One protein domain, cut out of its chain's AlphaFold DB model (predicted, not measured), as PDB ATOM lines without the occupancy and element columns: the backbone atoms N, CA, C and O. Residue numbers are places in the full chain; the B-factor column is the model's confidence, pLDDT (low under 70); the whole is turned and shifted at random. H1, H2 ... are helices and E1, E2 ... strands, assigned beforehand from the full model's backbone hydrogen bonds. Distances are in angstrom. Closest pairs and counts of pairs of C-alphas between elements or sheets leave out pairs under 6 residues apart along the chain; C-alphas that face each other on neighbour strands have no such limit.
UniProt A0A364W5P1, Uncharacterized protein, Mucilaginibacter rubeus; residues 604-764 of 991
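This is residues 604 to 764 of the 991 residues of an uncharacterized protein of Mucilaginibacter rubeus (UniProt A0A364W5P1). Two long helices, H1 and H2, run side by side in opposite ways as a helical hairpin; apart from both of them lies a small sheet of two strands, E2 and E3, with the short helix H4 before E3. Residues 700 to 706 of a long unnamed stretch pass between H2 and H4, and the rest of that stretch makes wide loops; after a tight link H3 folds back alongside the last part of H2, apart from it. The printed part has 161 residues with four named helices and three named strands, in the order E1, H1, H2, H3, E2, H4, E3; the sheet's order is E2, E3, parallel. The class is mostly helix, though under half of the residues are in named elements. The whole is compact, with a radius of gyration of the C-alphas of 17.0 A and spans of 49 by 44 by 33 A.

E2, residues 687 to 692, and E3, residues 762 to 764, are parallel neighbours at 25 degrees; N 688 and O 762 are within hydrogen-bond range at 2.8 A, and N 764 and O 688 at 2.9 A. With H4, residues 757 to 760, they make a strand-helix-strand unit, two parallel neighbour strands with a helix between them along the chain, whose crossover is right-handed. The closest C-alphas of H4 and E3, those of Trp 757 and Ile 763, are 8.0 A apart. H2, residues 644 to 666, is apart from E2, E3 and H4. H1, residues 609 to 627, and H2 form a helical hairpin: they only just touch, with 3 pairs of C-alphas within 8 A, the closest being Ala 626 and Gln 650 at 6.5 A, at a shallow tilt of 8 degrees, opposite ways. H3, residues 671 to 682, is apart from H1, H2 and H4. E1, residues 604 to 608, pairs with no named strand and meets H1 only through their link. In H1, H2 and H3 every O i to N i+4 pair is within hydrogen-bond range; H4 is too short for such a pair.

E2 is 16.3 A long from first to last C-alpha, E3 6.7 A and H4 5.1 A. H2 is 31.6 A long, with C-alpha 644 at (-22.087, 20.254, 24.234); H1 is 27.0 A, H3 16.3 A and E1 11.3 A. C-alpha 604 is at (13.075, 29.916, 37.028), and C-alpha 764, where E3 ends, at (2.126, 38.539, 22.046).

The C-alphas farthest apart, those of Glu 694 and Asp 730, are 50.8 A apart. The printed part has no cut. The links H1 to H2, 16 residues, and E2 to H4, 64 residues, are long; within the latter, residues 721 to 722 pair with residues 751 to 752, parallel. The mean pLDDT of the printed part is 81.8; residues 669, 712, 717 and 725 to 748 are under 70.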
ATOM      1  N   VAL A 604      13.389  31.292  36.632       85.25
ATOM      2  CA  VAL A 604      13.075  29.916  37.028       85.25
ATOM      3  C   VAL A 604      13.966  28.997  36.200       85.25
ATOM      4  O   VAL A 604      13.842  28.946  34.979       85.25
ATOM      5  N   HIS A 605      14.879  28.299  36.872       83.06
ATOM      6  CA  HIS A 605      15.815  27.362  36.252       83.06
ATOM      7  C   HIS A 605      15.276  25.929  36.272       83.06
ATOM      8  O   HIS A 605      14.366  25.602  37.036       83.06
ATOM      9  N   GLY A 606      15.912  25.055  35.490       73.06
ATOM     10  CA  GLY A 606      15.674  23.614  35.555       73.06
ATOM     11  C   GLY A 606      14.430  23.155  34.802       73.06
ATOM     12  O   GLY A 606      13.946  22.047  35.046       73.06
ATOM     13  N   LEU A 607      13.917  23.969  33.873       79.25
ATOM     14  CA  LEU A 607      12.943  23.483  32.906       79.25
ATOM     15  C   LEU A 607      13.685  22.581  31.933       79.25
ATOM     16  O   LEU A 607      14.432  23.036  31.082       79.25
ATOM     17  N   ASN A 608      13.542  21.275  32.103       80.75
ATOM     18  CA  ASN A 608      14.164  20.326  31.196       80.75
ATOM     19  C   ASN A 608      13.545  20.492  29.797       80.75
ATOM     20  O   ASN A 608      12.317  20.496  29.686       80.75
ATOM     21  N   GLU A 609      14.364  20.572  28.743       81.06
ATOM     22  CA  GLU A 609      13.895  20.638  27.351       81.06
ATOM     23  C   GLU A 609      12.863  19.538  27.045       81.06
ATOM     24  O   GLU A 609      11.895  19.764  26.319       81.06
ATOM     25  N   SER A 610      13.004  18.356  27.657       82.38
ATOM     26  CA  SER A 610      12.026  17.271  27.526       82.38
ATOM     27  C   SER A 610      10.636  17.634  28.043       82.38
ATOM     28  O   SER A 610       9.673  17.229  27.412       82.38
ATOM     29  N   VAL A 611      10.497  18.413  29.124       83.06
ATOM     30  CA  VAL A 611       9.184  18.872  29.628       83.06
ATOM     31  C   VAL A 611       8.516  19.772  28.606       83.06
ATOM     32  O   VAL A 611       7.301  19.732  28.432       83.06
ATOM     33  N   LEU A 612       9.318  20.586  27.933       81.00
ATOM     34  CA  LEU A 612       8.823  21.545  26.976       81.00
ATOM     35  C   LEU A 612       8.458  20.881  25.635       81.00
ATOM     36  O   LEU A 612       7.377  21.134  25.104       81.00
ATOM     37  N   LYS A 613       9.290  19.948  25.148       82.75
ATOM     38  CA  LYS A 613       8.976  19.066  24.007       82.75
ATOM     39  C   LYS A 613       7.753  18.187  24.283       82.75
ATOM     40  O   LYS A 613       6.889  18.054  23.422       82.75
ATOM     41  N   ASP A 614       7.663  17.626  25.489       87.56
ATOM     42  CA  ASP A 614       6.512  16.852  25.974       87.56
ATOM     43  C   ASP A 614       5.241  17.701  25.965       87.56
ATOM     44  O   ASP A 614       4.221  17.252  25.451       87.56
ATOM     45  N   ALA A 615       5.307  18.946  26.451       86.00
ATOM     46  CA  ALA A 615       4.184  19.875  26.395       86.00
ATOM     47  C   ALA A 615       3.723  20.105  24.962       86.00
ATOM     48  O   ALA A 615       2.554  19.908  24.642       86.00
ATOM     49  N   GLN A 616       4.651  20.475  24.089       83.31
ATOM     50  CA  GLN A 616       4.375  20.744  22.688       83.31
ATOM     51  C   GLN A 616       3.721  19.546  21.982       83.31
ATOM     52  O   GLN A 616       2.680  19.704  21.342       83.31
ATOM     53  N   GLN A 617       4.287  18.344  22.139       85.75
ATOM     54  CA  GLN A 617       3.725  17.120  21.569       85.75
ATOM     55  C   GLN A 617       2.347  16.811  22.161       85.75
ATOM     56  O   GLN A 617       1.391  16.605  21.413       85.75
ATOM     57  N   THR A 618       2.226  16.842  23.490       90.06
ATOM     58  CA  THR A 618       0.977  16.550  24.202       90.06
ATOM     59  C   THR A 618      -0.136  17.488  23.760       90.06
ATOM     60  O   THR A 618      -1.238  17.039  23.459       90.06
ATOM     61  N   PHE A 619       0.128  18.793  23.682       87.25
ATOM     62  CA  PHE A 619      -0.871  19.763  23.250       87.25
ATOM     63  C   PHE A 619      -1.236  19.614  21.771       87.25
ATOM     64  O   PHE A 619      -2.415  19.717  21.440       87.25
ATOM     65  N   SER A 620      -0.271  19.319  20.896       83.12
ATOM     66  CA  SER A 620      -0.541  19.052  19.479       83.12
ATOM     67  C   SER A 620      -1.444  17.825  19.298       83.12
ATOM     68  O   SER A 620      -2.473  17.898  18.622       83.12
ATOM     69  N   GLU A 621      -1.138  16.718  19.981       86.25
ATOM     70  CA  GLU A 621      -1.972  15.510  19.982       86.25
ATOM     71  C   GLU A 621      -3.362  15.778  20.575       86.25
ATOM     72  O   GLU A 621      -4.372  15.298  20.055       86.25
ATOM     73  N   LEU A 622      -3.428  16.584  21.634       88.44
ATOM     74  CA  LEU A 622      -4.667  16.944  22.310       88.44
ATOM     75  C   LEU A 622      -5.580  17.808  21.428       88.44
ATOM     76  O   LEU A 622      -6.790  17.575  21.398       88.44
ATOM     77  N   LEU A 623      -5.015  18.770  20.694       85.88
ATOM     78  CA  LEU A 623      -5.737  19.575  19.708       85.88
ATOM     79  C   LEU A 623      -6.175  18.716  18.518       85.88
ATOM     80  O   LEU A 623      -7.333  18.787  18.112       85.88
ATOM     81  N   LYS A 624      -5.312  17.819  18.029       83.50
ATOM     82  CA  LYS A 624      -5.648  16.871  16.955       83.50
ATOM     83  C   LYS A 624      -6.800  15.937  17.337       83.50
ATOM     84  O   LYS A 624      -7.699  15.718  16.530       83.50
ATOM     85  N   ALA A 625      -6.806  15.423  18.567       85.25
ATOM     86  CA  ALA A 625      -7.874  14.569  19.093       85.25
ATOM     87  C   ALA A 625      -9.167  15.339  19.415       85.25
ATOM     88  O   ALA A 625     -10.259  14.769  19.393       85.25
ATOM     89  N   ALA A 626      -9.071  16.636  19.725       85.88
ATOM     90  CA  ALA A 626     -10.244  17.505  19.784       85.88
ATOM     91  C   ALA A 626     -10.866  17.672  18.393       85.88
ATOM     92  O   ALA A 626     -12.080  17.778  18.271       85.88
ATOM     93  N   TYR A 627     -10.032  17.671  17.356       80.06
ATOM     94  CA  TYR A 627     -10.433  17.908  15.980       80.06
ATOM     95  C   TYR A 627     -11.095  16.695  15.318       80.06
ATOM     96  O   TYR A 627     -12.185  16.806  14.750       80.06
ATOM     97  N   PHE A 628     -10.432  15.539  15.395       81.25
ATOM     98  CA  PHE A 628     -10.822  14.323  14.692       81.25
ATOM     99  C   PHE A 628     -11.195  13.200  15.655       81.25
ATOM    100  O   PHE A 628     -10.448  12.895  16.583       81.25
ATOM    101  N   ASP A 629     -12.295  12.514  15.351       82.50
ATOM    102  CA  ASP A 629     -12.647  11.229  15.954       82.50
ATOM    103  C   ASP A 629     -12.948  10.206  14.852       82.50
ATOM    104  O   ASP A 629     -13.781  10.438  13.976       82.50
ATOM    105  N   ALA A 630     -12.203   9.098  14.840       81.38
ATOM    106  CA  ALA A 630     -12.277   8.052  13.813       81.38
ATOM    107  C   ALA A 630     -12.237   8.566  12.349       81.38
ATOM    108  O   ALA A 630     -12.822   7.958  11.454       81.38
ATOM    109  N   GLY A 631     -11.535   9.680  12.099       77.44
ATOM    110  CA  GLY A 631     -11.421  10.308  10.776       77.44
ATOM    111  C   GLY A 631     -12.549  11.283  10.416       77.44
ATOM    112  O   GLY A 631     -12.531  11.838   9.320       77.44
ATOM    113  N   TYR A 632     -13.498  11.524  11.324       80.81
ATOM    114  CA  TYR A 632     -14.570  12.508  11.168       80.81
ATOM    115  C   TYR A 632     -14.305  13.757  12.009       80.81
ATOM    116  O   TYR A 632     -13.657  13.694  13.053       80.81
ATOM    117  N   LEU A 633     -14.833  14.896  11.554       82.88
ATOM    118  CA  LEU A 633     -14.816  16.147  12.309       82.88
ATOM    119  C   LEU A 633     -15.703  16.024  13.544       82.88
ATOM    120  O   LEU A 633     -16.903  15.779  13.423       82.88
ATOM    121  N   ARG A 634     -15.117  16.225  14.725       84.56
ATOM    122  CA  ARG A 634     -15.846  16.123  15.996       84.56
ATOM    123  C   ARG A 634     -16.667  17.375  16.307       84.56
ATOM    124  O   ARG A 634     -17.752  17.270  16.866       84.56
ATOM    125  N   PHE A 635     -16.169  18.547  15.907       88.25
ATOM    126  CA  PHE A 635     -16.828  19.842  16.115       88.25
ATOM    127  C   PHE A 635     -16.970  20.606  14.789       88.25
ATOM    128  O   PHE A 635     -16.250  21.586  14.574       88.25
ATOM    129  N   PRO A 636     -17.856  20.159  13.876       85.88
ATOM    130  CA  PRO A 636     -18.071  20.852  12.612       85.88
ATOM    131  C   PRO A 636     -18.640  22.255  12.857       85.88
ATOM    132  O   PRO A 636     -19.501  22.455  13.717       85.88
ATOM    133  N   LEU A 637     -18.143  23.241  12.109       84.25
ATOM    134  CA  LEU A 637     -18.495  24.655  12.302       84.25
ATOM    135  C   LEU A 637     -19.950  24.981  11.932       84.25
ATOM    136  O   LEU A 637     -20.475  26.001  12.371       84.25
ATOM    137  N   ASP A 638     -20.586  24.129  11.133       80.50
ATOM    138  CA  ASP A 638     -21.954  24.245  10.628       80.50
ATOM    139  C   ASP A 638     -22.940  23.280  11.314       80.50
ATOM    140  O   ASP A 638     -24.061  23.084  10.836       80.50
ATOM    141  N   ALA A 639     -22.558  22.691  12.454       80.19
ATOM    142  CA  ALA A 639     -23.447  21.839  13.236       80.19
ATOM    143  C   ALA A 639     -24.740  22.586  13.615       80.19
ATOM    144  O   ALA A 639     -24.706  23.597  14.314       80.19
ATOM    145  N   ALA A 640     -25.899  22.051  13.216       79.94
ATOM    146  CA  ALA A 640     -27.198  22.628  13.581       79.94
ATOM    147  C   ALA A 640     -27.438  22.627  15.103       79.94
ATOM    148  O   ALA A 640     -28.104  23.519  15.628       79.94
ATOM    149  N   VAL A 641     -26.895  21.625  15.803       82.38
ATOM    150  CA  VAL A 641     -26.866  21.528  17.265       82.38
ATOM    151  C   VAL A 641     -25.474  21.029  17.661       82.38
ATOM    152  O   VAL A 641     -25.125  19.909  17.285       82.38
ATOM    153  N   PRO A 642     -24.658  21.828  18.369       84.12
ATOM    154  CA  PRO A 642     -23.341  21.388  18.806       84.12
ATOM    155  C   PRO A 642     -23.453  20.326  19.908       84.12
ATOM    156  O   PRO A 642     -24.308  20.422  20.791       84.12
ATOM    157  N   ASP A 643     -22.566  19.330  19.876       87.69
ATOM    158  CA  ASP A 643     -22.436  18.337  20.946       87.69
ATOM    159  C   ASP A 643     -21.741  18.972  22.161       87.69
ATOM    160  O   ASP A 643     -20.511  19.021  22.269       87.69
ATOM    161  N   GLN A 644     -22.559  19.521  23.061       90.12
ATOM    162  CA  GLN A 644     -22.087  20.254  24.234       90.12
ATOM    163  C   GLN A 644     -21.300  19.365  25.199       90.12
ATOM    164  O   GLN A 644     -20.302  19.825  25.750       90.12
ATOM    165  N   GLU A 645     -21.697  18.102  25.386       89.75
ATOM    166  CA  GLU A 645     -21.001  17.222  26.329       89.75
ATOM    167  C   GLU A 645     -19.639  16.803  25.773       89.75
ATOM    168  O   GLU A 645     -18.638  16.869  26.489       89.75
ATOM    169  N   ALA A 646     -19.553  16.488  24.474       90.88
ATOM    170  CA  ALA A 646     -18.263  16.234  23.835       90.88
ATOM    171  C   ALA A 646     -17.314  17.438  23.954       90.88
ATOM    172  O   ALA A 646     -16.108  17.255  24.169       90.88
ATOM    173  N   PHE A 647     -17.847  18.658  23.832       92.25
ATOM    174  CA  PHE A 647     -17.096  19.895  24.034       92.25
ATOM    175  C   PHE A 647     -16.641  20.047  25.491       92.25
ATOM    176  O   PHE A 647     -15.458  20.302  25.734       92.25
ATOM    177  N   PHE A 648     -17.532  19.846  26.465       92.31
ATOM    178  CA  PHE A 648     -17.201  19.943  27.887       92.31
ATOM    179  C   PHE A 648     -16.127  18.940  28.299       92.31
ATOM    180  O   PHE A 648     -15.165  19.315  28.973       92.31
ATOM    181  N   ASP A 649     -16.203  17.705  27.809       91.75
ATOM    182  CA  ASP A 649     -15.149  16.709  27.992       91.75
ATOM    183  C   ASP A 649     -13.800  17.186  27.466       91.75
ATOM    184  O   ASP A 649     -12.758  16.966  28.094       91.75
ATOM    185  N   GLN A 650     -13.796  17.866  26.321       93.31
ATOM    186  CA  GLN A 650     -12.568  18.401  25.756       93.31
ATOM    187  C   GLN A 650     -12.009  19.559  26.589       93.31
ATOM    188  O   GLN A 650     -10.805  19.592  26.847       93.31
ATOM    189  N   VAL A 651     -12.871  20.454  27.081       93.25
ATOM    190  CA  VAL A 651     -12.487  21.535  28.000       93.25
ATOM    191  C   VAL A 651     -11.872  20.973  29.283       93.25
ATOM    192  O   VAL A 651     -10.807  21.435  29.694       93.25
ATOM    193  N   ARG A 652     -12.470  19.936  29.884       92.44
ATOM    194  CA  ARG A 652     -11.915  19.257  31.072       92.44
ATOM    195  C   ARG A 652     -10.517  18.701  30.795       92.44
ATOM    196  O   ARG A 652      -9.614  18.879  31.614       92.44
ATOM    197  N   LYS A 653     -10.309  18.059  29.638       93.31
ATOM    198  CA  LYS A 653      -8.993  17.528  29.230       93.31
ATOM    199  C   LYS A 653      -7.963  18.642  29.042       93.31
ATOM    200  O   LYS A 653      -6.874  18.550  29.609       93.31
ATOM    201  N   PHE A 654      -8.315  19.693  28.301       94.81
ATOM    202  CA  PHE A 654      -7.459  20.864  28.099       94.81
ATOM    203  C   PHE A 654      -7.074  21.506  29.431       94.81
ATOM    204  O   PHE A 654      -5.898  21.761  29.661       94.81
ATOM    205  N   ALA A 655      -8.037  21.706  30.331       93.88
ATOM    206  CA  ALA A 655      -7.797  22.333  31.622       93.88
ATOM    207  C   ALA A 655      -6.864  21.483  32.493       93.88
ATOM    208  O   ALA A 655      -5.899  22.010  33.032       93.88
ATOM    209  N   ARG A 656      -7.083  20.160  32.580       93.56
ATOM    210  CA  ARG A 656      -6.202  19.239  33.330       93.56
ATOM    211  C   ARG A 656      -4.761  19.288  32.828       93.56
ATOM    212  O   ARG A 656      -3.840  19.418  33.632       93.56
ATOM    213  N   ILE A 657      -4.570  19.203  31.512       94.62
ATOM    214  CA  ILE A 657      -3.235  19.206  30.903       94.62
ATOM    215  C   ILE A 657      -2.593  20.592  31.040       94.62
ATOM    216  O   ILE A 657      -1.480  20.694  31.559       94.62
ATOM    217  N   GLY A 658      -3.315  21.654  30.682       95.25
ATOM    218  CA  GLY A 658      -2.882  23.046  30.814       95.25
ATOM    219  C   GLY A 658      -2.482  23.410  32.242       95.25
ATOM    220  O   GLY A 658      -1.438  24.025  32.448       95.25
ATOM    221  N   HIS A 659      -3.255  22.960  33.232       93.88
ATOM    222  CA  HIS A 659      -2.959  23.172  34.646       93.88
ATOM    223  C   HIS A 659      -1.739  22.378  35.105       93.88
ATOM    224  O   HIS A 659      -0.917  22.889  35.860       93.88
ATOM    225  N   SER A 660      -1.569  21.148  34.613       93.31
ATOM    226  CA  SER A 660      -0.386  20.354  34.944       93.31
ATOM    227  C   SER A 660       0.909  21.022  34.463       93.31
ATOM    228  O   SER A 660       1.898  21.023  35.196       93.31
ATOM    229  N   TYR A 661       0.906  21.651  33.278       92.31
ATOM    230  CA  TYR A 661       2.058  22.419  32.800       92.31
ATOM    231  C   TYR A 661       2.195  23.765  33.501       92.31
ATOM    232  O   TYR A 661       3.322  24.157  33.785       92.31
ATOM    233  N   TYR A 662       1.092  24.434  33.850       92.19
ATOM    234  CA  TYR A 662       1.137  25.617  34.709       92.19
ATOM    235  C   TYR A 662       1.863  25.308  36.029       92.19
ATOM    236  O   TYR A 662       2.834  25.974  36.370       92.19
ATOM    237  N   GLU A 663       1.473  24.245  36.736       90.44
ATOM    238  CA  GLU A 663       2.128  23.843  37.986       90.44
ATOM    239  C   GLU A 663       3.605  23.482  37.759       90.44
ATOM    240  O   GLU A 663       4.469  23.904  38.524       90.44
ATOM    241  N   ARG A 664       3.939  22.766  36.674       88.25
ATOM    242  CA  ARG A 664       5.341  22.445  36.342       88.25
ATOM    243  C   ARG A 664       6.183  23.699  36.087       88.25
ATOM    244  O   ARG A 664       7.294  23.780  36.605       88.25
ATOM    245  N   LEU A 665       5.663  24.662  35.326       85.94
ATOM    246  CA  LEU A 665       6.371  25.896  34.963       85.94
ATOM    247  C   LEU A 665       6.473  26.884  36.131       85.94
ATOM    248  O   LEU A 665       7.475  27.586  36.257       85.94
ATOM    249  N   PHE A 666       5.448  26.940  36.984       86.62
ATOM    250  CA  PHE A 666       5.256  28.017  37.956       86.62
ATOM    251  C   PHE A 666       5.222  27.549  39.424       86.62
ATOM    252  O   PHE A 666       4.819  28.309  40.303       86.62
ATOM    253  N   SER A 667       5.701  26.338  39.730       80.56
ATOM    254  CA  SER A 667       5.760  25.762  41.095       80.56
ATOM    255  C   SER A 667       6.684  26.489  42.093       80.56
ATOM    256  O   SER A 667       6.859  26.033  43.227       80.56
ATOM    257  N   ALA A 668       7.289  27.619  41.716       73.31
ATOM    258  CA  ALA A 668       8.203  28.356  42.579       73.31
ATOM    259  C   ALA A 668       7.520  28.814  43.884       73.31
ATOM    260  O   ALA A 668       6.368  29.248  43.913       73.31
ATOM    261  N   ASN A 669       8.245  28.688  45.001       64.69
ATOM    262  CA  ASN A 669       7.647  28.761  46.332       64.69
ATOM    263  C   ASN A 669       7.640  30.143  46.991       64.69
ATOM    264  O   ASN A 669       6.974  30.284  48.023       64.69
ATOM    265  N   ASP A 670       8.334  31.135  46.431       78.50
ATOM    266  CA  ASP A 670       8.393  32.464  47.035       78.50
ATOM    267  C   ASP A 670       7.060  33.227  46.905       78.50
ATOM    268  O   ASP A 670       6.217  32.954  46.048       78.50
ATOM    269  N   LYS A 671       6.816  34.122  47.866       84.06
ATOM    270  CA  LYS A 671       5.524  34.794  48.031       84.06
ATOM    271  C   LYS A 671       5.274  35.835  46.939       84.06
ATOM    272  O   LYS A 671       4.157  35.907  46.441       84.06
ATOM    273  N   GLU A 672       6.292  36.616  46.586       81.31
ATOM    274  CA  GLU A 672       6.178  37.708  45.610       81.31
ATOM    275  C   GLU A 672       5.785  37.158  44.237       81.31
ATOM    276  O   GLU A 672       4.843  37.646  43.615       81.31
ATOM    277  N   PHE A 673       6.414  36.059  43.821       82.31
ATOM    278  CA  PHE A 673       6.081  35.366  42.586       82.31
ATOM    279  C   PHE A 673       4.645  34.828  42.567       82.31
ATOM    280  O   PHE A 673       3.904  35.018  41.600       82.31
ATOM    281  N   LYS A 674       4.212  34.195  43.664       85.69
ATOM    282  CA  LYS A 674       2.827  33.723  43.818       85.69
ATOM    283  C   LYS A 674       1.824  34.877  43.785       85.69
ATOM    284  O   LYS A 674       0.730  34.707  43.245       85.69
ATOM    285  N   ASP A 675       2.178  36.030  44.342       86.19
ATOM    286  CA  ASP A 675       1.335  37.226  44.339       86.19
ATOM    287  C   ASP A 675       1.197  37.818  42.919       86.19
ATOM    288  O   ASP A 675       0.078  38.163  42.523       86.19
ATOM    289  N   ALA A 676       2.268  37.826  42.115       85.31
ATOM    290  CA  ALA A 676       2.224  38.217  40.699       85.31
ATOM    291  C   ALA A 676       1.303  37.296  39.871       85.31
ATOM    292  O   ALA A 676       0.371  37.756  39.205       85.31
ATOM    293  N   LEU A 677       1.459  35.974  39.992       89.12
ATOM    294  CA  LEU A 677       0.585  35.014  39.298       89.12
ATOM    295  C   LEU A 677      -0.870  35.082  39.782       89.12
ATOM    296  O   LEU A 677      -1.811  34.886  39.014       89.12
ATOM    297  N   LYS A 678      -1.092  35.432  41.052       89.06
ATOM    298  CA  LYS A 678      -2.436  35.687  41.582       89.06
ATOM    299  C   LYS A 678      -3.074  36.932  40.959       89.06
ATOM    300  O   LYS A 678      -4.295  36.935  40.789       89.06
ATOM    301  N   LYS A 679      -2.298  37.973  40.622       89.38
ATOM    302  CA  LYS A 679      -2.788  39.141  39.862       89.38
ATOM    303  C   LYS A 679      -3.217  38.711  38.461       89.38
ATOM    304  O   LYS A 679      -4.327  39.053  38.060       89.38
ATOM    305  N   VAL A 680      -2.394  37.919  37.772       91.75
ATOM    306  CA  VAL A 680      -2.716  37.354  36.449       91.75
ATOM    307  C   VAL A 680      -4.030  36.575  36.489       91.75
ATOM    308  O   VAL A 680      -4.948  36.867  35.729       91.75
ATOM    309  N   ARG A 681      -4.161  35.667  37.458       90.81
ATOM    310  CA  ARG A 681      -5.344  34.824  37.646       90.81
ATOM    311  C   ARG A 681      -6.643  35.607  37.868       90.81
ATOM    312  O   ARG A 681      -7.715  35.178  37.454       90.81
ATOM    313  N   LYS A 682      -6.573  36.721  38.595       87.94
ATOM    314  CA  LYS A 682      -7.758  37.483  39.026       87.94
ATOM    315  C   LYS A 682      -8.324  38.423  37.970       87.94
ATOM    316  O   LYS A 682      -9.458  38.864  38.128       87.94
ATOM    317  N   ASN A 683      -7.530  38.787  36.971       90.19
ATOM    318  CA  ASN A 683      -7.899  39.806  36.000       90.19
ATOM    319  C   ASN A 683      -8.089  39.182  34.616       90.19
ATOM    320  O   ASN A 683      -7.617  38.082  34.344       90.19
ATOM    321  N   SER A 684      -8.760  39.908  33.731       91.38
ATOM    322  CA  SER A 684      -8.940  39.546  32.327       91.38
ATOM    323  C   SER A 684      -8.469  40.671  31.416       91.38
ATOM    324  O   SER A 684      -8.203  41.781  31.872       91.38
ATOM    325  N   ASN A 685      -8.309  40.363  30.131       93.50
ATOM    326  CA  ASN A 685      -7.836  41.272  29.085       93.50
ATOM    327  C   ASN A 685      -6.444  41.869  29.333       93.50
ATOM    328  O   ASN A 685      -6.078  42.861  28.709       93.50
ATOM    329  N   LEU A 686      -5.663  41.245  30.216       95.31
ATOM    330  CA  LEU A 686      -4.248  41.557  30.381       95.31
ATOM    331  C   LEU A 686      -3.476  41.296  29.081       95.31
ATOM    332  O   LEU A 686      -3.816  40.378  28.328       95.31
ATOM    333  N   SER A 687      -2.424  42.078  28.858       95.25
ATOM    334  CA  SER A 687      -1.527  41.956  27.707       95.25
ATOM    335  C   SER A 687      -0.205  41.322  28.123       95.25
ATOM    336  O   SER A 687       0.555  41.898  28.905       95.25
ATOM    337  N   PHE A 688       0.078  40.134  27.595       96.12
ATOM    338  CA  PHE A 688       1.310  39.395  27.862       96.12
ATOM    339  C   PHE A 688       2.260  39.515  26.689       96.12
ATOM    340  O   PHE A 688       1.848  39.340  25.545       96.12
ATOM    341  N   GLN A 689       3.535  39.744  26.982       95.19
ATOM    342  CA  GLN A 689       4.598  39.678  25.990       95.19
ATOM    343  C   GLN A 689       5.513  38.503  26.298       95.19
ATOM    344  O   GLN A 689       6.071  38.401  27.391       95.19
ATOM    345  N   ILE A 690       5.677  37.624  25.317       94.62
ATOM    346  CA  ILE A 690       6.462  36.407  25.459       94.62
ATOM    347  C   ILE A 690       7.643  36.444  24.497       94.62
ATOM    348  O   ILE A 690       7.467  36.313  23.294       94.62
ATOM    349  N   ALA A 691       8.859  36.590  25.006       92.56
ATOM    350  CA  ALA A 691      10.073  36.545  24.206       92.56
ATOM    351  C   ALA A 691      10.612  35.116  24.080       92.56
ATOM    352  O   ALA A 691      11.077  34.523  25.059       92.56
ATOM    353  N   ARG A 692      10.584  34.572  22.859       88.75
ATOM    354  CA  ARG A 692      11.241  33.308  22.512       88.75
ATOM    355  C   ARG A 692      12.681  33.601  22.111       88.75
ATOM    356  O   ARG A 692      12.953  33.944  20.962       88.75
ATOM    357  N   HIS A 693      13.596  33.434  23.064       86.19
ATOM    358  CA  HIS A 693      15.027  33.601  22.799       86.19
ATOM    359  C   HIS A 693      15.635  32.449  21.986       86.19
ATOM    360  O   HIS A 693      16.788  32.514  21.572       86.19
ATOM    361  N   GLU A 694      14.845  31.403  21.744       81.56
ATOM    362  CA  GLU A 694      15.144  30.276  20.870       81.56
ATOM    363  C   GLU A 694      13.951  30.044  19.926       81.56
ATOM    364  O   GLU A 694      12.860  29.692  20.369       81.56
ATOM    365  N   VAL A 695      14.145  30.250  18.618       75.81
ATOM    366  CA  VAL A 695      13.066  30.193  17.603       75.81
ATOM    367  C   VAL A 695      12.511  28.783  17.416       75.81
ATOM    368  O   VAL A 695      11.319  28.601  17.172       75.81
ATOM    369  N   ASN A 696      13.359  27.767  17.583       73.75
ATOM    370  CA  ASN A 696      12.961  26.363  17.451       73.75
ATOM    371  C   ASN A 696      12.006  25.908  18.554       73.75
ATOM    372  O   ASN A 696      11.420  24.828  18.471       73.75
ATOM    373  N   TYR A 697      11.834  26.734  19.579       74.69
ATOM    374  CA  TYR A 697      10.992  26.426  20.699       74.69
ATOM    375  C   TYR A 697       9.568  26.957  20.491       74.69
ATOM    376  O   TYR A 697       9.354  28.162  20.339       74.69
ATOM    377  N   SER A 698       8.574  26.058  20.518       76.31
ATOM    378  CA  SER A 698       7.160  26.439  20.549       76.31
ATOM    379  C   SER A 698       6.448  25.902  21.773       76.31
ATOM    380  O   SER A 698       6.570  24.730  22.121       76.31
ATOM    381  N   PHE A 699       5.672  26.778  22.405       84.19
ATOM    382  CA  PHE A 699       4.848  26.447  23.552       84.19
ATOM    383  C   PHE A 699       3.463  27.073  23.383       84.19
ATOM    384  O   PHE A 699       3.371  28.273  23.098       84.19
ATOM    385  N   PRO A 700       2.378  26.307  23.574       87.56
ATOM    386  CA  PRO A 700       1.026  26.796  23.362       87.56
ATOM    387  C   PRO A 700       0.539  27.550  24.599       87.56
ATOM    388  O   PRO A 700      -0.330  27.102  25.346       87.56
ATOM    389  N   TRP A 701       1.090  28.745  24.797       92.50
ATOM    390  CA  TRP A 701       0.680  29.683  25.840       92.50
ATOM    391  C   TRP A 701      -0.836  29.900  25.947       92.50
ATOM    392  O   TRP A 701      -1.320  29.971  27.077       92.50
ATOM    393  N   PRO A 702      -1.613  29.928  24.841       94.19
ATOM    394  CA  PRO A 702      -3.070  30.015  24.915       94.19
ATOM    395  C   PRO A 702      -3.745  28.906  25.746       94.19
ATOM    396  O   PRO A 702      -4.795  29.152  26.338       94.19
ATOM    397  N   LEU A 703      -3.146  27.711  25.817       94.69
ATOM    398  CA  LEU A 703      -3.679  26.538  26.523       94.69
ATOM    399  C   LEU A 703      -3.278  26.456  28.003       94.69
ATOM    400  O   LEU A 703      -3.745  25.553  28.703       94.69
ATOM    401  N   ILE A 704      -2.441  27.370  28.506       95.38
ATOM    402  CA  ILE A 704      -2.140  27.428  29.940       95.38
ATOM    403  C   ILE A 704      -3.427  27.681  30.722       95.38
ATOM    404  O   ILE A 704      -4.164  28.621  30.426       95.38
ATOM    405  N   TYR A 705      -3.668  26.831  31.726       95.31
ATOM    406  CA  TYR A 705      -4.830  26.905  32.603       95.31
ATOM    407  C   TYR A 705      -4.385  27.175  34.040       95.31
ATOM    408  O   TYR A 705      -3.806  26.307  34.695       95.31
ATOM    409  N   ASP A 706      -4.648  28.375  34.546       93.50
ATOM    410  CA  ASP A 706      -4.084  28.823  35.825       93.50
ATOM    411  C   ASP A 706      -5.058  28.802  37.007       93.50
ATOM    412  O   ASP A 706      -4.665  29.144  38.127       93.50
ATOM    413  N   TYR A 707      -6.310  28.389  36.799       91.44
ATOM    414  CA  TYR A 707      -7.280  28.187  37.882       91.44
ATOM    415  C   TYR A 707      -7.021  26.855  38.576       91.44
ATOM    416  O   TYR A 707      -6.554  25.908  37.946       91.44
ATOM    417  N   TYR A 708      -7.310  26.767  39.878       87.06
ATOM    418  CA  TYR A 708      -7.137  25.496  40.570       87.06
ATOM    419  C   TYR A 708      -8.131  24.473  40.038       87.06
ATOM    420  O   TYR A 708      -9.288  24.785  39.750       87.06
ATOM    421  N   LEU A 709      -7.659  23.239  39.929       85.62
ATOM    422  CA  LEU A 709      -8.498  22.096  39.630       85.62
ATOM    423  C   LEU A 709      -8.730  21.298  40.900       85.62
ATOM    424  O   LEU A 709      -7.801  21.045  41.670       85.62
ATOM    425  N   VAL A 710      -9.966  20.860  41.099       72.50
ATOM    426  CA  VAL A 710     -10.258  19.893  42.151       72.50
ATOM    427  C   VAL A 710      -9.868  18.501  41.645       72.50
ATOM    428  O   VAL A 710     -10.311  18.113  40.557       72.50
ATOM    429  N   PRO A 711      -9.046  17.740  42.393       71.31
ATOM    430  CA  PRO A 711      -8.720  16.369  42.027       71.31
ATOM    431  C   PRO A 711     -10.006  15.541  41.914       71.31
ATOM    432  O   PRO A 711     -10.805  15.560  42.852       71.31
ATOM    433  N   PRO A 712     -10.232  14.810  40.810       69.50
ATOM    434  CA  PRO A 712     -11.390  13.931  40.718       69.50
ATOM    435  C   PRO A 712     -11.267  12.822  41.772       69.50
ATOM    436  O   PRO A 712     -10.236  12.146  41.841       69.50
ATOM    437  N   ALA A 713     -12.301  12.616  42.592       74.12
ATOM    438  CA  ALA A 713     -12.386  11.417  43.417       74.12
ATOM    439  C   ALA A 713     -12.900  10.255  42.555       74.12
ATOM    440  O   ALA A 713     -13.790  10.421  41.721       74.12
ATOM    441  N   ALA A 714     -12.318   9.065  42.719       73.88
ATOM    442  CA  ALA A 714     -12.726   7.902  41.940       73.88
ATOM    443  C   ALA A 714     -14.202   7.559  42.215       73.88
ATOM    444  O   ALA A 714     -14.545   7.171  43.330       73.88
ATOM    445  N   GLY A 715     -15.047   7.671  41.187       73.69
ATOM    446  CA  GLY A 715     -16.487   7.404  41.267       73.69
ATOM    447  C   GLY A 715     -17.373   8.649  41.377       73.69
ATOM    448  O   GLY A 715     -18.588   8.505  41.251       73.69
ATOM    449  N   ASP A 716     -16.796   9.841  41.551       71.12
ATOM    450  CA  ASP A 716     -17.550  11.096  41.513       71.12
ATOM    451  C   ASP A 716     -17.861  11.506  40.060       71.12
ATOM    452  O   ASP A 716     -17.064  11.230  39.156       71.12
ATOM    453  N   PRO A 717     -19.010  12.163  39.807       69.94
ATOM    454  CA  PRO A 717     -19.300  12.736  38.498       69.94
ATOM    455  C   PRO A 717     -18.278  13.826  38.150       69.94
ATOM    456  O   PRO A 717     -17.820  14.568  39.021       69.94
ATOM    457  N   ASP A 718     -17.938  13.945  36.864       78.56
ATOM    458  CA  ASP A 718     -17.067  15.018  36.396       78.56
ATOM    459  C   ASP A 718     -17.678  16.387  36.729       78.56
ATOM    460  O   ASP A 718     -18.856  16.651  36.479       78.56
ATOM    461  N   TYR A 719     -16.852  17.284  37.266       82.75
ATOM    462  CA  TYR A 719     -17.284  18.638  37.594       82.75
ATOM    463  C   TYR A 719     -17.820  19.386  36.356       82.75
ATOM    464  O   TYR A 719     -17.316  19.182  35.238       82.75
ATOM    465  N   PRO A 720     -18.822  20.272  36.533       85.06
ATOM    466  CA  PRO A 720     -19.398  21.032  35.431       85.06
ATOM    467  C   PRO A 720     -18.367  21.964  34.793       85.06
ATOM    468  O   PRO A 720     -17.429  22.428  35.452       85.06
ATOM    469  N   VAL A 721     -18.572  22.269  33.513       87.44
ATOM    470  CA  VAL A 721     -17.824  23.307  32.797       87.44
ATOM    471  C   VAL A 721     -18.593  24.624  32.883       87.44
ATOM    472  O   VAL A 721     -19.765  24.694  32.521       87.44
ATOM    473  N   CYS A 722     -17.937  25.681  33.356       86.06
ATOM    474  CA  CYS A 722     -18.507  27.022  33.413       86.06
ATOM    475  C   CYS A 722     -18.140  27.811  32.150       86.06
ATOM    476  O   CYS A 722     -16.965  28.087  31.902       86.06
ATOM    477  N   MET A 723     -19.164  28.230  31.401       85.31
ATOM    478  CA  MET A 723     -19.037  29.007  30.159       85.31
ATOM    479  C   MET A 723     -18.983  30.532  30.373       85.31
ATOM    480  O   MET A 723     -19.198  31.292  29.433       85.31
ATOM    481  N   GLY A 724     -18.747  30.992  31.608       74.81
ATOM    482  CA  GLY A 724     -18.805  32.415  31.978       74.81
ATOM    483  C   GLY A 724     -20.223  32.948  32.234       74.81
ATOM    484  O   GLY A 724     -20.421  34.154  32.350       74.81
ATOM    485  N   ALA A 725     -21.214  32.056  32.332       67.75
ATOM    486  CA  ALA A 725     -22.580  32.355  32.759       67.75
ATOM    487  C   ALA A 725     -22.909  31.600  34.063       67.75
ATOM    488  O   ALA A 725     -22.286  30.560  34.323       67.75
ATOM    489  N   PRO A 726     -23.876  32.085  34.873       61.84
ATOM    490  CA  PRO A 726     -24.356  31.355  36.043       61.84
ATOM    491  C   PRO A 726     -24.820  29.947  35.651       61.84
ATOM    492  O   PRO A 726     -25.531  29.785  34.658       61.84
ATOM    493  N   LEU A 727     -24.409  28.935  36.418       65.19
ATOM    494  CA  LEU A 727     -24.892  27.565  36.238       65.19
ATOM    495  C   LEU A 727     -26.350  27.471  36.700       65.19
ATOM    496  O   LEU A 727     -26.723  28.097  37.693       65.19
ATOM    497  N   ASP A 728     -27.159  26.683  35.988       65.88
ATOM    498  CA  ASP A 728     -28.541  26.399  36.376       65.88
ATOM    499  C   ASP A 728     -28.555  25.593  37.695       65.88
ATOM    500  O   ASP A 728     -28.049  24.463  37.717       65.88
ATOM    501  N   PRO A 729     -29.109  26.148  38.792       62.84
ATOM    502  CA  PRO A 729     -29.141  25.481  40.091       62.84
ATOM    503  C   PRO A 729     -29.914  24.159  40.084       62.84
ATOM    504  O   PRO A 729     -29.610  23.278  40.890       62.84
ATOM    505  N   ASP A 730     -30.894  24.011  39.189       68.69
ATOM    506  CA  ASP A 730     -31.730  22.812  39.108       68.69
ATOM    507  C   ASP A 730     -30.997  21.661  38.400       68.69
ATOM    508  O   ASP A 730     -31.202  20.491  38.735       68.69
ATOM    509  N   LEU A 731     -30.110  21.981  37.449       62.75
ATOM    510  CA  LEU A 731     -29.268  20.996  36.755       62.75
ATOM    511  C   LEU A 731     -28.059  20.566  37.592       62.75
ATOM    512  O   LEU A 731     -27.571  19.446  37.440       62.75
ATOM    513  N   TYR A 732     -27.599  21.436  38.491       65.38
ATOM    514  CA  TYR A 732     -26.449  21.184  39.352       65.38
ATOM    515  C   TYR A 732     -26.792  21.480  40.819       65.38
ATOM    516  O   TYR A 732     -26.259  22.429  41.400       65.38
ATOM    517  N   PRO A 733     -27.667  20.673  41.451       57.50
ATOM    518  CA  PRO A 733     -28.067  20.881  42.839       57.50
ATOM    519  C   PRO A 733     -26.843  20.779  43.762       57.50
ATOM    520  O   PRO A 733     -26.212  19.728  43.868       57.50
ATOM    521  N   GLY A 734     -26.483  21.899  44.399       57.03
ATOM    522  CA  GLY A 734     -25.243  22.072  45.173       57.03
ATOM    523  C   GLY A 734     -24.236  23.054  44.558       57.03
ATOM    524  O   GLY A 734     -23.317  23.491  45.249       57.03
ATOM    525  N   PHE A 735     -24.435  23.460  43.302       55.22
ATOM    526  CA  PHE A 735     -23.663  24.485  42.593       55.22
ATOM    527  C   PHE A 735     -24.468  25.779  42.491       55.22
ATOM    528  O   PHE A 735     -24.843  26.240  41.415       55.22
ATOM    529  N   HIS A 736     -24.767  26.366  43.644       51.03
ATOM    530  CA  HIS A 736     -25.544  27.591  43.709       51.03
ATOM    531  C   HIS A 736     -24.691  28.814  43.342       51.03
ATOM    532  O   HIS A 736     -23.710  29.134  44.014       51.03
ATOM    533  N   CYS A 737     -25.084  29.537  42.291       49.28
ATOM    534  CA  CYS A 737     -24.583  30.885  42.006       49.28
ATOM    535  C   CYS A 737     -25.346  31.932  42.839       49.28
ATOM    536  O   CYS A 737     -25.823  32.927  42.307       49.28
ATOM    537  N   ASP A 738     -25.455  31.739  44.157       42.75
ATOM    538  CA  ASP A 738     -26.201  32.634  45.067       42.75
ATOM    539  C   ASP A 738     -25.402  33.909  45.429       42.75
ATOM    540  O   ASP A 738     -25.609  34.532  46.467       42.75
ATOM    541  N   GLY A 739     -24.427  34.283  44.592       46.22
ATOM    542  CA  GLY A 739     -23.329  35.194  44.936       46.22
ATOM    543  C   GLY A 739     -22.058  34.488  45.435       46.22
ATOM    544  O   GLY A 739     -21.031  35.146  45.583       46.22
ATOM    545  N   GLU A 740     -22.085  33.159  45.617       41.31
ATOM    546  CA  GLU A 740     -20.921  32.321  45.978       41.31
ATOM    547  C   GLU A 740     -20.498  31.316  44.877       41.31
ATOM    548  O   GLU A 740     -19.544  30.560  45.059       41.31
ATOM    549  N   GLY A 741     -21.139  31.342  43.701       45.53
ATOM    550  CA  GLY A 741     -20.829  30.483  42.547       45.53
ATOM    551  C   GLY A 741     -20.503  31.280  41.279       45.53
ATOM    552  O   GLY A 741     -21.193  32.242  40.960       45.53
ATOM    553  N   CYS A 742     -19.402  30.878  40.627       57.94
ATOM    554  CA  CYS A 742     -18.615  31.513  39.554       57.94
ATOM    555  C   CYS A 742     -18.962  32.960  39.123       57.94
ATOM    556  O   CYS A 742     -19.654  33.180  38.133       57.94
ATOM    557  N   PRO A 743     -18.288  33.943  39.743       51.94
ATOM    558  CA  PRO A 743     -17.692  35.083  39.047       51.94
ATOM    559  C   PRO A 743     -16.155  34.929  39.034       51.94
ATOM    560  O   PRO A 743     -15.419  35.736  39.599       51.94
ATOM    561  N   HIS A 744     -15.692  33.823  38.430       58.47
ATOM    562  CA  HIS A 744     -14.294  33.500  38.077       58.47
ATOM    563  C   HIS A 744     -13.280  33.348  39.244       58.47
ATOM    564  O   HIS A 744     -12.081  33.563  39.084       58.47
ATOM    565  N   ASN A 745     -13.738  32.938  40.438       54.91
ATOM    566  CA  ASN A 745     -12.866  32.592  41.574       54.91
ATOM    567  C   ASN A 745     -12.264  31.169  41.420       54.91
ATOM    568  O   ASN A 745     -13.022  30.216  41.242       54.91
ATOM    569  N   PRO A 746     -10.938  30.988  41.572       51.62
ATOM    570  CA  PRO A 746     -10.231  29.713  41.396       51.62
ATOM    571  C   PRO A 746     -10.474  28.622  42.456       51.62
ATOM    572  O   PRO A 746      -9.844  27.583  42.359       51.62
ATOM    573  N   ASN A 747     -11.332  28.810  43.462       55.78
ATOM    574  CA  ASN A 747     -11.528  27.834  44.553       55.78
ATOM    575  C   ASN A 747     -12.817  26.992  44.433       55.78
ATOM    576  O   ASN A 747     -13.253  26.403  45.420       55.78
ATOM    577  N   LEU A 748     -13.458  26.971  43.263       62.69
ATOM    578  CA  LEU A 748     -14.738  26.289  43.054       62.69
ATOM    579  C   LEU A 748     -14.573  24.968  42.289       62.69
ATOM    580  O   LEU A 748     -13.682  24.815  41.461       62.69
ATOM    581  N   TYR A 749     -15.486  24.032  42.545       71.88
ATOM    582  CA  TYR A 749     -15.575  22.700  41.938       71.88
ATOM    583  C   TYR A 749     -16.022  22.736  40.452       71.88
ATOM    584  O   TYR A 749     -16.962  22.051  40.071       71.88
ATOM    585  N   THR A 750     -15.416  23.561  39.590       81.44
ATOM    586  CA  THR A 750     -15.791  23.680  38.162       81.44
ATOM    587  C   THR A 750     -14.579  23.920  37.261       81.44
ATOM    588  O   THR A 750     -13.576  24.492  37.683       81.44
ATOM    589  N   TYR A 751     -14.681  23.504  35.997       88.19
ATOM    590  CA  TYR A 751     -13.731  23.851  34.941       88.19
ATOM    591  C   TYR A 751     -14.211  25.128  34.243       88.19
ATOM    592  O   TYR A 751     -15.162  25.089  33.466       88.19
ATOM    593  N   CYS A 752     -13.598  26.274  34.528       89.62
ATOM    594  CA  CYS A 752     -14.023  27.555  33.965       89.62
ATOM    595  C   CYS A 752     -13.197  27.917  32.732       89.62
ATOM    596  O   CYS A 752     -11.971  27.908  32.789       89.62
ATOM    597  N   ILE A 753     -13.851  28.294  31.634       91.81
ATOM    598  CA  ILE A 753     -13.161  28.638  30.380       91.81
ATOM    599  C   ILE A 753     -12.267  29.887  30.504       91.81
ATOM    600  O   ILE A 753     -11.262  29.990  29.809       91.81
ATOM    601  N   GLU A 754     -12.559  30.777  31.457       90.94
ATOM    602  CA  GLU A 754     -11.699  31.914  31.818       90.94
ATOM    603  C   GLU A 754     -10.382  31.472  32.473       90.94
ATOM    604  O   GLU A 754      -9.465  32.270  32.606       90.94
ATOM    605  N   GLY A 755     -10.235  30.206  32.872       92.62
ATOM    606  CA  GLY A 755      -8.959  29.677  33.350       92.62
ATOM    607  C   GLY A 755      -7.879  29.624  32.262       92.62
ATOM    608  O   GLY A 755      -6.698  29.647  32.602       92.62
ATOM    609  N   PHE A 756      -8.260  29.585  30.975       95.62
ATOM    610  CA  PHE A 756      -7.316  29.558  29.854       95.62
ATOM    611  C   PHE A 756      -6.786  30.948  29.513       95.62
ATOM    612  O   PHE A 756      -7.553  31.875  29.236       95.62
ATOM    613  N   TRP A 757      -5.465  31.076  29.409       96.31
ATOM    614  CA  TRP A 757      -4.835  32.343  29.039       96.31
ATOM    615  C   TRP A 757      -5.249  32.836  27.652       96.31
ATOM    616  O   TRP A 757      -5.497  34.024  27.495       96.31
ATOM    617  N   GLY A 758      -5.404  31.954  26.660       95.25
ATOM    618  CA  GLY A 758      -5.803  32.343  25.302       95.25
ATOM    619  C   GLY A 758      -7.249  32.823  25.173       95.25
ATOM    620  O   GLY A 758      -7.596  33.476  24.190       95.25
ATOM    621  N   PHE A 759      -8.100  32.487  26.143       95.06
ATOM    622  CA  PHE A 759      -9.470  32.994  26.228       95.06
ATOM    623  C   PHE A 759      -9.501  34.337  26.973       95.06
ATOM    624  O   PHE A 759     -10.148  35.298  26.538       95.06
ATOM    625  N   ARG A 760      -8.766  34.405  28.091       94.19
ATOM    626  CA  ARG A 760      -8.827  35.506  29.055       94.19
ATOM    627  C   ARG A 760      -7.884  36.673  28.747       94.19
ATOM    628  O   ARG A 760      -8.178  37.793  29.156       94.19
ATOM    629  N   HIS A 761      -6.772  36.449  28.051       96.44
ATOM    630  CA  HIS A 761      -5.686  37.419  27.878       96.44
ATOM    631  C   HIS A 761      -5.268  37.582  26.413       96.44
ATOM    632  O   HIS A 761      -5.516  36.719  25.573       96.44
ATOM    633  N   ARG A 762      -4.593  38.698  26.120       96.25
ATOM    634  CA  ARG A 762      -3.961  38.970  24.824       96.25
ATOM    635  C   ARG A 762      -2.508  38.521  24.901       96.25
ATOM    636  O   ARG A 762      -1.772  38.975  25.773       96.25
ATOM    637  N   ILE A 763      -2.103  37.622  24.012       95.25
ATOM    638  CA  ILE A 763      -0.763  37.027  24.030       95.25
ATOM    639  C   ILE A 763       0.005  37.485  22.793       95.25
ATOM    640  O   ILE A 763      -0.375  37.181  21.664       95.25
ATOM    641  N   GLU A 764       1.101  38.195  23.027       93.19
ATOM    642  CA  GLU A 764       2.126  38.539  22.046       93.19
ATOM    643  C   GLU A 764       3.306  37.584  22.188       93.19
ATOM    644  O   GLU A 764       3.738  37.290  23.306       93.19
TER     645      GLU A 764